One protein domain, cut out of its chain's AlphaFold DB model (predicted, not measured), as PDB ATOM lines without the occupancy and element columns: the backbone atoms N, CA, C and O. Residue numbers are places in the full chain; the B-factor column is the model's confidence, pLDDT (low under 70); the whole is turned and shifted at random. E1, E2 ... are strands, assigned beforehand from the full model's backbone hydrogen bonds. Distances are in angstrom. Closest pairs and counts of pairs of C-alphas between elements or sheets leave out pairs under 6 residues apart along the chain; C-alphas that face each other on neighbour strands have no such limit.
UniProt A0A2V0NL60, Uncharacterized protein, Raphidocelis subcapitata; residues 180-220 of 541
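This is residues 180 to 220 of the 541 residues of an uncharacterized protein of Raphidocelis subcapitata (UniProt A0A2V0NL60). With little regular structure, the domain is a short row of loops: hairpin E1-E2 toward one end, hairpin E3-E4 toward the other, and residues 192 to 205 between them, where 196 to 197 pair antiparallel with 200 to 201. The printed part has 41 residues, with no named helix and four strands, E1 to E4, in two antiparallel two-stranded sheets; the class is all strand, with 14 residues in named elements. It is compact, radius of gyration of the C-alphas 9.7 A, and only just elongated, spanning 28 by 18 by 12 A.

E1, residues 184 to 186, and E2, residues 189 to 191, form a hairpin at 128 degrees, with N 184 and O 191 2.8 A apart, within hydrogen-bond range. E3, residues 206 to 209, and E4, residues 212 to 215, form another at 139 degrees, with N 207 and O 214 at 2.8 A. E2 and E3 are apart.

E1, 6.1 A long, begins at C-alpha 184 (1.809, 119.038, 61.851). E2 measures 6.0 A and E3 9.2 A. E4, 9.9 A, ends at C-alpha 215 (4.554, 99.903, 68.568).

The C-alphas farthest apart, of Asn 188 and Cys 220, are 29.1 A apart. The printed part has no cut; the link E2 to E3 is long. No printed residue is under 70 in pLDDT.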
ATOM      1  N   SER A 180       8.855 119.576  61.089       86.56
ATOM      2  CA  SER A 180       9.342 119.225  59.753       86.56
ATOM      3  C   SER A 180       8.213 119.271  58.715       86.56
ATOM      4  O   SER A 180       7.033 119.303  59.060       86.56
ATOM      5  N   SER A 181       8.560 119.215  57.428       83.19
ATOM      6  CA  SER A 181       7.597 119.254  56.314       83.19
ATOM      7  C   SER A 181       6.571 118.111  56.300       83.19
ATOM      8  O   SER A 181       5.575 118.204  55.591       83.19
ATOM      9  N   ILE A 182       6.797 117.043  57.072       82.31
ATOM     10  CA  ILE A 182       5.907 115.875  57.191       82.31
ATOM     11  C   ILE A 182       5.182 115.803  58.546       82.31
ATOM     12  O   ILE A 182       4.477 114.834  58.827       82.31
ATOM     13  N   GLN A 183       5.377 116.800  59.409       86.94
ATOM     14  CA  GLN A 183       4.758 116.893  60.728       86.94
ATOM     15  C   GLN A 183       3.809 118.087  60.774       86.94
ATOM     16  O   GLN A 183       4.040 119.122  60.156       86.94
ATOM     17  N   THR A 184       2.747 117.955  61.555       86.94
ATOM     18  CA  THR A 184       1.809 119.038  61.851       86.94
ATOM     19  C   THR A 184       1.816 119.309  63.347       86.94
ATOM     20  O   THR A 184       2.129 118.423  64.149       86.94
ATOM     21  N   CYS A 185       1.521 120.551  63.727       86.19
ATOM     22  CA  CYS A 185       1.411 120.890  65.136       86.19
ATOM     23  C   CYS A 185       0.174 120.218  65.735       86.19
ATOM     24  O   CYS A 185      -0.948 120.488  65.310       86.19
ATOM     25  N   PHE A 186       0.385 119.362  66.731       87.38
ATOM     26  CA  PHE A 186      -0.671 118.649  67.432       87.38
ATOM     27  C   PHE A 186      -0.413 118.734  68.939       87.38
ATOM     28  O   PHE A 186       0.613 118.255  69.412       87.38
ATOM     29  N   TYR A 187      -1.308 119.395  69.683       85.38
ATOM     30  CA  TYR A 187      -1.197 119.599  71.139       85.38
ATOM     31  C   TYR A 187       0.209 120.031  71.615       85.38
ATOM     32  O   TYR A 187       0.793 119.428  72.510       85.38
ATOM     33  N   ASN A 188       0.757 121.102  71.021       84.69
ATOM     34  CA  ASN A 188       2.086 121.665  71.328       84.69
ATOM     35  C   ASN A 188       3.294 120.747  71.037       84.69
ATOM     36  O   ASN A 188       4.407 121.064  71.455       84.69
ATOM     37  N   ALA A 189       3.112 119.658  70.284       86.25
ATOM     38  CA  ALA A 189       4.197 118.821  69.781       86.25
ATOM     39  C   ALA A 189       4.124 118.643  68.256       86.25
ATOM     40  O   ALA A 189       3.051 118.603  67.650       86.25
ATOM     41  N   CYS A 190       5.286 118.506  67.618       87.81
ATOM     42  CA  CYS A 190       5.365 118.221  66.189       87.81
ATOM     43  C   CYS A 190       5.110 116.743  65.920       87.81
ATOM     44  O   CYS A 190       5.953 115.896  66.218       87.81
ATOM     45  N   CYS A 191       3.951 116.440  65.335       88.31
ATOM     46  CA  CYS A 191       3.474 115.075  65.180       88.31
ATOM     47  C   CYS A 191       3.223 114.724  63.715       88.31
ATOM     48  O   CYS A 191       2.617 115.496  62.968       88.31
ATOM     49  N   ASN A 192       3.658 113.537  63.294       85.88
ATOM     50  CA  ASN A 192       3.211 112.992  62.017       85.88
ATOM     51  C   ASN A 192       1.714 112.674  62.136       85.88
ATOM     52  O   ASN A 192       1.289 112.159  63.167       85.88
ATOM     53  N   VAL A 193       0.919 112.963  61.102       82.12
ATOM     54  CA  VAL A 193      -0.532 112.695  61.083       82.12
ATOM     55  C   VAL A 193      -0.836 111.231  61.442       82.12
ATOM     56  O   VAL A 193      -1.803 110.957  62.140       82.12
ATOM     57  N   ALA A 194       0.040 110.301  61.049       79.06
ATOM     58  CA  ALA A 194      -0.063 108.877  61.377       79.06
ATOM     59  C   ALA A 194       0.125 108.547  62.881       79.06
ATOM     60  O   ALA A 194      -0.363 107.526  63.365       79.06
ATOM     61  N   SER A 195       0.806 109.410  63.635       84.88
ATOM     62  CA  SER A 195       1.139 109.224  65.057       84.88
ATOM     63  C   SER A 195       0.261 110.060  65.997       84.88
ATOM     64  O   SER A 195       0.498 110.067  67.202       84.88
ATOM     65  N   GLN A 196      -0.742 110.779  65.483       88.94
ATOM     66  CA  GLN A 196      -1.668 111.568  66.305       88.94
ATOM     67  C   GLN A 196      -2.681 110.650  66.989       88.94
ATOM     68  O   GLN A 196      -3.420 109.939  66.308       88.94
ATOM     69  N   CYS A 197      -2.736 110.667  68.325       88.38
ATOM     70  CA  CYS A 197      -3.585 109.763  69.092       88.38
ATOM     71  C   CYS A 197      -4.297 110.439  70.260       88.38
ATOM     72  O   CYS A 197      -3.696 110.761  71.282       88.38
ATOM     73  N   GLY A 198      -5.608 110.651  70.120       85.62
ATOM     74  CA  GLY A 198      -6.393 111.365  71.126       85.62
ATOM     75  C   GLY A 198      -5.905 112.805  71.275       85.62
ATOM     76  O   GLY A 198      -6.165 113.625  70.403       85.62
ATOM     77  N   THR A 199      -5.201 113.106  72.366       86.62
ATOM     78  CA  THR A 199      -4.577 114.417  72.623       86.62
ATOM     79  C   THR A 199      -3.052 114.370  72.680       86.62
ATOM     80  O   THR A 199      -2.423 115.360  73.041       86.62
ATOM     81  N   GLU A 200      -2.442 113.229  72.359       87.50
ATOM     82  CA  GLU A 200      -0.999 113.017  72.480       87.50
ATOM     83  C   GLU A 200      -0.397 112.530  71.157       87.50
ATOM     84  O   GLU A 200      -1.074 111.949  70.306       87.50
ATOM     85  N   CYS A 201       0.894 112.799  70.967       88.94
ATOM     86  CA  CYS A 201       1.649 112.260  69.844       88.94
ATOM     87  C   CYS A 201       2.359 110.976  70.269       88.94
ATOM     88  O   CYS A 201       3.067 110.959  71.277       88.94
ATOM     89  N   CYS A 202       2.203 109.920  69.480       88.56
ATOM     90  CA  CYS A 202       2.860 108.654  69.748       88.56
ATOM     91  C   CYS A 202       4.386 108.757  69.594       88.56
ATOM     92  O   CYS A 202       4.866 109.451  68.691       88.56
ATOM     93  N   PRO A 203       5.166 108.072  70.455       85.81
ATOM     94  CA  PRO A 203       6.618 108.054  70.342       85.81
ATOM     95  C   PRO A 203       7.070 107.456  69.002       85.81
ATOM     96  O   PRO A 203       6.359 106.680  68.363       85.81
ATOM     97  N   SER A 204       8.284 107.798  68.569       81.88
ATOM     98  CA  SER A 204       8.859 107.287  67.320       81.88
ATOM     99  C   SER A 204       8.805 105.753  67.247       81.88
ATOM    100  O   SER A 204       9.232 105.077  68.181       81.88
ATOM    101  N   GLY A 205       8.307 105.210  66.129       81.06
ATOM    102  CA  GLY A 205       8.103 103.764  65.936       81.06
ATOM    103  C   GLY A 205       6.780 103.223  66.494       81.06
ATOM    104  O   GLY A 205       6.651 102.014  66.703       81.06
ATOM    105  N   SER A 206       5.820 104.109  66.779       86.81
ATOM    106  CA  SER A 206       4.455 103.733  67.139       86.81
ATOM    107  C   SER A 206       3.393 104.515  66.359       86.81
ATOM    108  O   SER A 206       3.575 105.686  66.004       86.81
ATOM    109  N   LEU A 207       2.268 103.846  66.107       86.50
ATOM    110  CA  LEU A 207       1.106 104.349  65.381       86.50
ATOM    111  C   LEU A 207      -0.094 104.462  66.324       86.50
ATOM    112  O   LEU A 207      -0.237 103.665  67.255       86.50
ATOM    113  N   CYS A 208      -0.991 105.412  66.060       85.75
ATOM    114  CA  CYS A 208      -2.259 105.454  66.775       85.75
ATOM    115  C   CYS A 208      -3.219 104.379  66.258       85.75
ATOM    116  O   CYS A 208      -3.642 104.413  65.100       85.75
ATOM    117  N   VAL A 209      -3.617 103.459  67.134       86.25
ATOM    118  CA  VAL A 209      -4.603 102.419  66.833       86.25
ATOM    119  C   VAL A 209      -5.639 102.400  67.953       86.25
ATOM    120  O   VAL A 209      -5.312 102.182  69.116       86.25
ATOM    121  N   GLY A 210      -6.900 102.696  67.624       79.50
ATOM    122  CA  GLY A 210      -7.994 102.696  68.605       79.50
ATOM    123  C   GLY A 210      -7.857 103.733  69.731       79.50
ATOM    124  O   GLY A 210      -8.419 103.536  70.804       79.50
ATOM    125  N   GLY A 211      -7.110 104.822  69.512       83.12
ATOM    126  CA  GLY A 211      -6.880 105.860  70.524       83.12
ATOM    127  C   GLY A 211      -5.730 105.568  71.496       83.12
ATOM    128  O   GLY A 211      -5.571 106.308  72.463       83.12
ATOM    129  N   GLN A 212      -4.919 104.534  71.241       86.12
ATOM    130  CA  GLN A 212      -3.679 104.260  71.973       86.12
ATOM    131  C   GLN A 212      -2.470 104.162  71.035       86.12
ATOM    132  O   GLN A 212      -2.590 103.761  69.876       86.12
ATOM    133  N   CYS A 213      -1.297 104.531  71.549       87.25
ATOM    134  CA  CYS A 213      -0.036 104.430  70.823       87.25
ATOM    135  C   CYS A 213       0.504 103.002  70.860       87.25
ATOM    136  O   CYS A 213       0.810 102.475  71.928       87.25
ATOM    137  N   CYS A 214       0.647 102.398  69.684       88.94
ATOM    138  CA  CYS A 214       1.049 101.007  69.508       88.94
ATOM    139  C   CYS A 214       2.356 100.920  68.757       88.94
ATOM    140  O   CYS A 214       2.462 101.476  67.667       88.94
ATOM    141  N   ALA A 215       3.333 100.199  69.304       87.00
ATOM    142  CA  ALA A 215       4.554  99.903  68.568       87.00
ATOM    143  C   ALA A 215       4.210  99.210  67.241       87.00
ATOM    144  O   ALA A 215       3.315  98.364  67.213       87.00
ATOM    145  N   ASP A 216       4.938  99.516  66.164       81.94
ATOM    146  CA  ASP A 216       4.645  98.979  64.823       81.94
ATOM    147  C   ASP A 216       4.608  97.435  64.789       81.94
ATOM    148  O   ASP A 216       3.888  96.832  63.998       81.94
ATOM    149  N   THR A 217       5.334  96.779  65.700       81.06
ATOM    150  CA  THR A 217       5.369  95.315  65.864       81.06
ATOM    151  C   THR A 217       4.163  94.726  66.608       81.06
ATOM    152  O   THR A 217       3.998  93.508  66.632       81.06
ATOM    153  N   GLN A 218       3.330  95.565  67.224       85.44
ATOM    154  CA  GLN A 218       2.167  95.188  68.036       85.44
ATOM    155  C   GLN A 218       0.832  95.513  67.359       85.44
ATOM    156  O   GLN A 218      -0.227  95.229  67.919       85.44
ATOM    157  N   ILE A 219       0.856  96.107  66.168       86.38
ATOM    158  CA  ILE A 219      -0.359  96.455  65.436       86.38
ATOM    159  C   ILE A 219      -0.967  95.184  64.839       86.38
ATOM    160  O   ILE A 219      -0.323  94.472  64.069       86.38
ATOM    161  N   CYS A 220      -2.229  94.913  65.173       88.62
ATOM    162  CA  CYS A 220      -2.973  93.782  64.641       88.62
ATOM    163  C   CYS A 220      -4.363  94.201  64.173       88.62
ATOM    164  O   CYS A 220      -5.293  94.343  64.967       88.62
TER     165      CYS A 220